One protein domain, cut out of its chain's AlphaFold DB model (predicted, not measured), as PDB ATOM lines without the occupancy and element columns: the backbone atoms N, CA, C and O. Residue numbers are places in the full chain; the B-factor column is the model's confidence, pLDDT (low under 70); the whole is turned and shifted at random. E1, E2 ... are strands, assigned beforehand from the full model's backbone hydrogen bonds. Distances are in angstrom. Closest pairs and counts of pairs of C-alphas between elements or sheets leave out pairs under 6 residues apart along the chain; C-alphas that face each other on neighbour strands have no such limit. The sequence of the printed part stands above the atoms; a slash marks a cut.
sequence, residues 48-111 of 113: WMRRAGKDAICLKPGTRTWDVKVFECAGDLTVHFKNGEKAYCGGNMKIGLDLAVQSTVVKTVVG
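This is residues 48 to 111 of the 113 residues of an uncharacterized protein of Amycolatopsis azurea DSM 43854 (UniProt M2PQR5). One strongly twisted sheet of six strands is folded over on itself: the sharply bent hairpin E4 and E5 makes the fold, E1 and E2 extend one half of it, and E6 and E3 extend the other. The printed part has 64 residues, with six named strands in the order E1 to E6 and no named helix; its class is all strand. The sheet is branched and its neighbour pairs are antiparallel. It is compact, with a radius of gyration of the C-alphas of 10.3 A, and rounded, spanning 25 by 25 by 16 A.

E4, residues 70 to 81, has three neighbours and bends by 140 degrees at residue 75. On one side of it lie E1, residues 48 to 51, and E6, residues 104 to 110; on the other side lies E5, residues 86 to 98, which bends by 155 degrees at residue 95. The pairing is staggered: E1 pairs with residues 71 to 74, where N 50 and O 72 are 2.9 A apart, and E6 with residues 77 to 81, where N 80 and O 107 are 2.8 A apart. In the hairpin of E4 and E5, N 79 and O 87 are 2.9 A apart. E2, residues 56 to 59, is an edge strand and forms a hairpin with E1, with N 57 and O 49 2.8 A apart. E3, residues 62 to 67, is an edge strand beside E6, with N 62 and O 108 2.9 A apart. E1 and E3 are apart.

E1 begins at C-alpha 48 (200.276, 183.190, 66.008). E3 is 15.9 A long and E6 18.4 A, ending at C-alpha 110 (192.849, 189.038, 72.781). From first to last C-alpha, bent E4 measures 13.1 A and E5 12.7 A, E1 10.5 A and E2 9.5 A.

The C-alphas farthest apart, of Gly 53 and Gly 111, are 26.3 A apart. The printed part has no cut, and its five links between strands are tight. Mean pLDDT of the printed part is 76.6; residues 53, 69 and 90 to 103 are under 70.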
ATOM      1  N   TRP A  48     199.198 184.167  65.976       80.50
ATOM      2  CA  TRP A  48     200.276 183.190  66.008       80.50
ATOM      3  C   TRP A  48     201.570 183.838  66.483       80.50
ATOM      4  O   TRP A  48     201.729 185.059  66.439       80.50
ATOM      5  N   MET A  49     202.497 183.003  66.946       80.56
ATOM      6  CA  MET A  49     203.868 183.416  67.220       80.56
ATOM      7  C   MET A  49     204.866 182.406  66.669       80.56
ATOM      8  O   MET A  49     204.610 181.202  66.679       80.56
ATOM      9  N   ARG A  50     206.036 182.880  66.257       77.81
ATOM     10  CA  ARG A  50     207.166 182.043  65.851       77.81
ATOM     11  C   ARG A  50     208.431 182.524  66.537       77.81
ATOM     12  O   ARG A  50     208.692 183.719  66.553       77.81
ATOM     13  N   ARG A  51     209.234 181.612  67.088       77.31
ATOM     14  CA  ARG A  51     210.579 181.941  67.596       77.31
ATOM     15  C   ARG A  51     211.610 181.792  66.484       77.31
ATOM     16  O   ARG A  51     211.412 180.986  65.579       77.31
ATOM     17  N   ALA A  52     212.734 182.497  66.600       70.94
ATOM     18  CA  ALA A  52     213.858 182.329  65.680       70.94
ATOM     19  C   ALA A  52     214.229 180.839  65.504       70.94
ATOM     20  O   ALA A  52     214.508 180.138  66.481       70.94
ATOM     21  N   GLY A  53     214.186 180.355  64.258       68.56
ATOM     22  CA  GLY A  53     214.516 178.970  63.901       68.56
ATOM     23  C   GLY A  53     213.534 177.900  64.403       68.56
ATOM     24  O   GLY A  53     213.914 176.734  64.500       68.56
ATOM     25  N   LYS A  54     212.303 178.268  64.776       72.56
ATOM     26  CA  LYS A  54     211.239 177.331  65.179       72.56
ATOM     27  C   LYS A  54     210.008 177.489  64.298       72.56
ATOM     28  O   LYS A  54     209.843 178.519  63.654       72.56
ATOM     29  N   ASP A  55     209.134 176.489  64.321       75.19
ATOM     30  CA  ASP A  55     207.826 176.572  63.679       75.19
ATOM     31  C   ASP A  55     206.911 177.566  64.394       75.19
ATOM     32  O   ASP A  55     207.094 177.902  65.573       75.19
ATOM     33  N   ALA A  56     205.919 178.050  63.656       77.81
ATOM     34  CA  ALA A  56     204.917 178.946  64.192       77.81
ATOM     35  C   ALA A  56     203.833 178.181  64.966       77.81
ATOM     36  O   ALA A  56     203.457 177.062  64.620       77.81
ATOM     37  N   ILE A  57     203.322 178.805  66.024       79.69
ATOM     38  CA  ILE A  57     202.342 178.235  66.946       79.69
ATOM     39  C   ILE A  57     201.121 179.151  66.976       79.69
ATOM     40  O   ILE A  57     201.245 180.345  67.254       79.69
ATOM     41  N   CYS A  58     199.936 178.584  66.747       83.38
ATOM     42  CA  CYS A  58     198.668 179.284  66.922       83.38
ATOM     43  C   CYS A  58     198.380 179.557  68.398       83.38
ATOM     44  O   CYS A  58     198.494 178.679  69.257       83.38
ATOM     45  N   LEU A  59     197.966 180.785  68.698       80.31
ATOM     46  CA  LEU A  59     197.799 181.268  70.059       80.31
ATOM     47  C   LEU A  59     196.335 181.408  70.465       80.31
ATOM     48  O   LEU A  59     195.577 182.200  69.899       80.31
ATOM     49  N   LYS A  60     195.966 180.655  71.508       84.81
ATOM     50  CA  LYS A  60     194.789 180.944  72.329       84.81
ATOM     51  C   LYS A  60     195.197 181.829  73.513       84.81
ATOM     52  O   LYS A  60     196.213 181.519  74.150       84.81
ATOM     53  N   PRO A  61     194.411 182.869  73.826       84.00
ATOM     54  CA  PRO A  61     194.561 183.681  75.027       84.00
ATOM     55  C   PRO A  61     194.642 182.825  76.289       84.00
ATOM     56  O   PRO A  61     193.978 181.794  76.398       84.00
ATOM     57  N   GLY A  62     195.447 183.261  77.248       86.50
ATOM     58  CA  GLY A  62     195.597 182.599  78.537       86.50
ATOM     59  C   GLY A  62     196.968 182.823  79.163       86.50
ATOM     60  O   GLY A  62     197.832 183.503  78.610       86.50
ATOM     61  N   THR A  63     197.168 182.235  80.337       88.88
ATOM     62  CA  THR A  63     198.462 182.224  81.031       88.88
ATOM     63  C   THR A  63     199.396 181.225  80.355       88.88
ATOM     64  O   THR A  63     199.011 180.083  80.097       88.88
ATOM     65  N   ARG A  64     200.615 181.653  80.029       80.19
ATOM     66  CA  ARG A  64     201.599 180.884  79.250       80.19
ATOM     67  C   ARG A  64     202.992 181.257  79.720       80.19
ATOM     68  O   ARG A  64     203.222 182.439  79.881       80.19
ATOM     69  N   THR A  65     203.915 180.310  79.848       83.31
ATOM     70  CA  THR A  65     205.312 180.623  80.188       83.31
ATOM     71  C   THR A  65     206.226 180.199  79.050       83.31
ATOM     72  O   THR A  65     206.372 179.000  78.808       83.31
ATOM     73  N   TRP A  66     206.830 181.162  78.349       78.12
ATOM     74  CA  TRP A  66     207.765 180.890  77.250       78.12
ATOM     75  C   TRP A  66     208.964 181.822  77.282       78.12
ATOM     76  O   TRP A  66     208.784 183.037  77.297       78.12
ATOM     77  N   ASP A  67     210.161 181.250  77.176       78.06
ATOM     78  CA  ASP A  67     211.377 182.024  76.968       78.06
ATOM     79  C   ASP A  67     211.583 182.308  75.468       78.06
ATOM     80  O   ASP A  67     211.685 181.404  74.632       78.06
ATOM     81  N   VAL A  68     211.604 183.589  75.120       71.25
ATOM     82  CA  VAL A  68     211.686 184.159  73.775       71.25
ATOM     83  C   VAL A  68     212.771 185.236  73.759       71.25
ATOM     84  O   VAL A  68     212.894 186.018  74.688       71.25
ATOM     85  N   LYS A  69     213.602 185.271  72.716       65.62
ATOM     86  CA  LYS A  69     214.609 186.340  72.522       65.62
ATOM     87  C   LYS A  69     214.256 187.212  71.327       65.62
ATOM     88  O   LYS A  69     214.293 188.427  71.397       65.62
ATOM     89  N   VAL A  70     213.856 186.544  70.253       71.06
ATOM     90  CA  VAL A  70     213.303 187.144  69.048       71.06
ATOM     91  C   VAL A  70     212.109 186.295  68.660       71.06
ATOM     92  O   VAL A  70     212.193 185.058  68.647       71.06
ATOM     93  N   PHE A  71     210.998 186.953  68.368       74.88
ATOM     94  CA  PHE A  71     209.831 186.282  67.838       74.88
ATOM     95  C   PHE A  71     209.118 187.160  66.819       74.88
ATOM     96  O   PHE A  71     209.254 188.384  66.793       74.88
ATOM     97  N   GLU A  72     208.381 186.486  65.959       78.50
ATOM     98  CA  GLU A  72     207.444 187.087  65.035       78.50
ATOM     99  C   GLU A  72     206.053 186.823  65.568       78.50
ATOM    100  O   GLU A  72     205.785 185.735  66.095       78.50
ATOM    101  N   CYS A  73     205.169 187.797  65.433       80.19
ATOM    102  CA  CYS A  73     203.775 187.569  65.745       80.19
ATOM    103  C   CYS A  73     202.846 188.395  64.870       80.19
ATOM    104  O   CYS A  73     203.216 189.448  64.346       80.19
ATOM    105  N   ALA A  74     201.629 187.884  64.722       80.44
ATOM    106  CA  ALA A  74     200.551 188.544  64.008       80.44
ATOM    107  C   ALA A  74     199.202 188.176  64.631       80.44
ATOM    108  O   ALA A  74     199.064 187.140  65.291       80.44
ATOM    109  N   GLY A  75     198.204 189.013  64.365       82.75
ATOM    110  CA  GLY A  75     196.825 188.809  64.790       82.75
ATOM    111  C   GLY A  75     196.391 189.781  65.882       82.75
ATOM    112  O   GLY A  75     197.104 190.722  66.240       82.75
ATOM    113  N   ASP A  76     195.194 189.548  66.408       84.81
ATOM    114  CA  ASP A  76     194.605 190.363  67.463       84.81
ATOM    115  C   ASP A  76     195.009 189.845  68.845       84.81
ATOM    116  O   ASP A  76     194.201 189.341  69.627       84.81
ATOM    117  N   LEU A  77     196.310 189.921  69.125       83.94
ATOM    118  CA  LEU A  77     196.891 189.377  70.340       83.94
ATOM    119  C   LEU A  77     197.908 190.337  70.954       83.94
ATOM    120  O   LEU A  77     198.816 190.830  70.277       83.94
ATOM    121  N   THR A  78     197.770 190.548  72.260       86.50
ATOM    122  CA  THR A  78     198.765 191.226  73.089       86.50
ATOM    123  C   THR A  78     199.498 190.210  73.950       86.50
ATOM    124  O   THR A  78     198.899 189.401  74.665       86.50
ATOM    125  N   VAL A  79     200.822 190.258  73.872       84.19
ATOM    126  CA  VAL A  79     201.746 189.426  74.639       84.19
ATOM    127  C   VAL A  79     202.184 190.207  75.869       84.19
ATOM    128  O   VAL A  79     202.635 191.340  75.739       84.19
ATOM    129  N   HIS A  80     202.050 189.616  77.053       86.69
ATOM    130  CA  HIS A  80     202.537 190.174  78.311       86.69
ATOM    131  C   HIS A  80     203.796 189.447  78.756       86.69
ATOM    132  O   HIS A  80     203.830 188.210  78.801       86.69
ATOM    133  N   PHE A  81     204.785 190.223  79.167       85.31
ATOM    134  CA  PHE A  81     206.060 189.719  79.644       85.31
ATOM    135  C   PHE A  81     206.149 189.773  81.165       85.31
ATOM    136  O   PHE A  81     205.442 190.525  81.839       85.31
ATOM    137  N   LYS A  82     207.032 188.947  81.725       86.62
ATOM    138  CA  LYS A  82     207.221 188.785  83.171       86.62
ATOM    139  C   LYS A  82     207.608 190.085  83.884       86.62
ATOM    140  O   LYS A  82     207.267 190.270  85.045       86.62
ATOM    141  N   ASN A  83     208.311 190.968  83.195       82.56
ATOM    142  CA  ASN A  83     208.741 192.289  83.654       82.56
ATOM    143  C   ASN A  83     207.715 193.398  83.392       82.56
ATOM    144  O   ASN A  83     207.994 194.563  83.659       82.56
ATOM    145  N   GLY A  84     206.511 193.043  82.946       83.56
ATOM    146  CA  GLY A  84     205.364 193.942  82.929       83.56
ATOM    147  C   GLY A  84     205.170 194.742  81.645       83.56
ATOM    148  O   GLY A  84     204.117 195.373  81.531       83.56
ATOM    149  N   GLU A  85     206.080 194.703  80.658       82.19
ATOM    150  CA  GLU A  85     205.733 195.269  79.347       82.19
ATOM    151  C   GLU A  85     204.737 194.367  78.620       82.19
ATOM    152  O   GLU A  85     204.521 193.185  78.928       82.19
ATOM    153  N   LYS A  86     204.109 194.977  77.621       83.44
ATOM    154  CA  LYS A  86     203.180 194.331  76.717       83.44
ATOM    155  C   LYS A  86     203.523 194.705  75.284       83.44
ATOM    156  O   LYS A  86     203.870 195.850  75.004       83.44
ATOM    157  N   ALA A  87     203.372 193.751  74.380       80.75
ATOM    158  CA  ALA A  87     203.538 193.967  72.956       80.75
ATOM    159  C   ALA A  87     202.281 193.550  72.206       80.75
ATOM    160  O   ALA A  87     201.869 192.391  72.269       80.75
ATOM    161  N   TYR A  88     201.698 194.494  71.472       83.88
ATOM    162  CA  TYR A  88     200.617 194.194  70.546       83.88
ATOM    163  C   TYR A  88     201.186 193.766  69.192       83.88
ATOM    164  O   TYR A  88     201.904 194.532  68.527       83.88
ATOM    165  N   CYS A  89     200.830 192.551  68.778       78.94
ATOM    166  CA  CYS A  89     201.274 191.973  67.515       78.94
ATOM    167  C   CYS A  89     200.745 192.769  66.320       78.94
ATOM    168  O   CYS A  89     201.491 193.036  65.383       78.94
ATOM    169  N   GLY A  90     199.518 193.290  66.412       69.94
ATOM    170  CA  GLY A  90     198.877 193.971  65.295       69.94
ATOM    171  C   GLY A  90     198.422 192.974  64.240       69.94
ATOM    172  O   GLY A  90     199.083 191.977  63.975       69.94
ATOM    173  N   GLY A  91     197.285 193.247  63.602       67.50
ATOM    174  CA  GLY A  91     196.735 192.379  62.552       67.50
ATOM    175  C   GLY A  91     197.672 192.104  61.362       67.50
ATOM    176  O   GLY A  91     197.356 191.243  60.553       67.50
ATOM    177  N   ASN A  92     198.822 192.784  61.277       66.69
ATOM    178  CA  ASN A  92     199.876 192.527  60.299       66.69
ATOM    179  C   ASN A  92     201.089 191.881  60.980       66.69
ATOM    180  O   ASN A  92     201.414 192.220  62.117       66.69
ATOM    181  N   MET A  93     201.788 191.001  60.263       63.06
ATOM    182  CA  MET A  93     203.003 190.346  60.748       63.06
ATOM    183  C   MET A  93     204.073 191.370  61.148       63.06
ATOM    184  O   MET A  93     204.505 192.183  60.331       63.06
ATOM    185  N   LYS A  94     204.533 191.296  62.399       67.81
ATOM    186  CA  LYS A  94     205.720 192.018  62.866       67.81
ATOM    187  C   LYS A  94     206.864 191.034  63.039       67.81
ATOM    188  O   LYS A  94     206.808 190.159  63.902       67.81
ATOM    189  N   ILE A  95     207.888 191.181  62.203       57.81
ATOM    190  CA  ILE A  95     209.130 190.414  62.302       57.81
ATOM    191  C   ILE A  95     210.084 191.151  63.232       57.81
ATOM    192  O   ILE A  95     210.249 192.363  63.116       57.81
ATOM    193  N   GLY A  96     210.735 190.411  64.127       56.00
ATOM    194  CA  GLY A  96     211.829 190.964  64.916       56.00
ATOM    195  C   GLY A  96     211.349 191.917  65.996       56.00
ATOM    196  O   GLY A  96     211.931 192.986  66.164       56.00
ATOM    197  N   LEU A  97     210.306 191.534  66.743       65.25
ATOM    198  CA  LEU A  97     210.085 192.165  68.034       65.25
ATOM    199  C   LEU A  97     211.296 191.801  68.908       65.25
ATOM    200  O   LEU A  97     211.360 190.711  69.485       65.25
ATOM    201  N   ASP A  98     212.313 192.660  68.871       56.41
ATOM    202  CA  ASP A  98     213.554 192.492  69.609       56.41
ATOM    203  C   ASP A  98     213.239 192.757  71.077       56.41
ATOM    204  O   ASP A  98     213.225 193.887  71.563       56.41
ATOM    205  N   LEU A  99     212.886 191.681  71.775       61.00
ATOM    206  CA  LEU A  99     212.608 191.686  73.202       61.00
ATOM    207  C   LEU A  99     213.914 191.697  73.994       61.00
ATOM    208  O   LEU A  99     214.039 190.973  74.982       61.00
ATOM    209  N   ALA A 100     214.882 192.517  73.579       49.16
ATOM    210  CA  ALA A 100     216.209 192.641  74.176       49.16
ATOM    211  C   ALA A 100     216.186 192.833  75.709       49.16
ATOM    212  O   ALA A 100     217.199 192.631  76.374       49.16
ATOM    213  N   VAL A 101     215.027 193.177  76.281       50.72
ATOM    214  CA  VAL A 101     214.812 193.406  77.712       50.72
ATOM    215  C   VAL A 101     213.890 192.356  78.368       50.72
ATOM    216  O   VAL A 101     213.870 192.245  79.591       50.72
ATOM    217  N   GLN A 102     213.098 191.574  77.624       57.25
ATOM    218  CA  GLN A 102     211.891 190.918  78.165       57.25
ATOM    219  C   GLN A 102     211.705 189.494  77.620       57.25
ATOM    220  O   GLN A 102     210.895 189.242  76.734       57.25
ATOM    221  N   SER A 103     212.457 188.529  78.147       67.31
ATOM    222  CA  SER A 103     212.516 187.201  77.533       67.31
ATOM    223  C   SER A 103     211.412 186.231  77.937       67.31
ATOM    224  O   SER A 103     211.225 185.247  77.239       67.31
ATOM    225  N   THR A 104     210.649 186.460  79.005       83.00
ATOM    226  CA  THR A 104     209.634 185.481  79.436       83.00
ATOM    227  C   THR A 104     208.224 186.012  79.203       83.00
ATOM    228  O   THR A 104     207.765 186.894  79.929       83.00
ATOM    229  N   VAL A 105     207.507 185.445  78.228       83.38
ATOM    230  CA  VAL A 105     206.051 185.622  78.089       83.38
ATOM    231  C   VAL A 105     205.373 184.944  79.270       83.38
ATOM    232  O   VAL A 105     205.728 183.811  79.583       83.38
ATOM    233  N   VAL A 106     204.407 185.615  79.901       88.62
ATOM    234  CA  VAL A 106     203.621 185.080  81.034       88.62
ATOM    235  C   VAL A 106     202.123 184.976  80.733       88.62
ATOM    236  O   VAL A 106     201.394 184.213  81.374       88.62
ATOM    237  N   LYS A 107     201.632 185.741  79.753       89.00
ATOM    238  CA  LYS A 107     200.212 185.773  79.396       89.00
ATOM    239  C   LYS A 107     200.018 186.287  77.976       89.00
ATOM    240  O   LYS A 107     200.733 187.176  77.526       89.00
ATOM    241  N   THR A 108     199.004 185.772  77.299       87.56
ATOM    242  CA  THR A 108     198.489 186.318  76.045       87.56
ATOM    243  C   THR A 108     197.021 186.685  76.212       87.56
ATOM    244  O   THR A 108     196.260 185.973  76.873       87.56
ATOM    245  N   VAL A 109     196.608 187.813  75.644       88.44
ATOM    246  CA  VAL A 109     195.219 188.290  75.679       88.44
ATOM    247  C   VAL A 109     194.753 188.655  74.279       88.44
ATOM    248  O   VAL A 109     195.575 189.027  73.442       88.44
ATOM    249  N   VAL A 110     193.449 188.524  74.022       87.44
ATOM    250  CA  VAL A 110     192.849 189.038  72.781       87.44
ATOM    251  C   VAL A 110     192.883 190.554  72.823       87.44
ATOM    252  O   VAL A 110     192.453 191.148  73.815       87.44
ATOM    253  N   GLY A 111     193.368 191.150  71.742       74.38
ATOM    254  CA  GLY A 111     193.409 192.589  71.564       74.38
ATOM    255  C   GLY A 111     194.220 193.336  72.617       74.38
ATOM    256  O   GLY A 111     195.020 192.767  73.357       74.38
TER     257      GLY A 111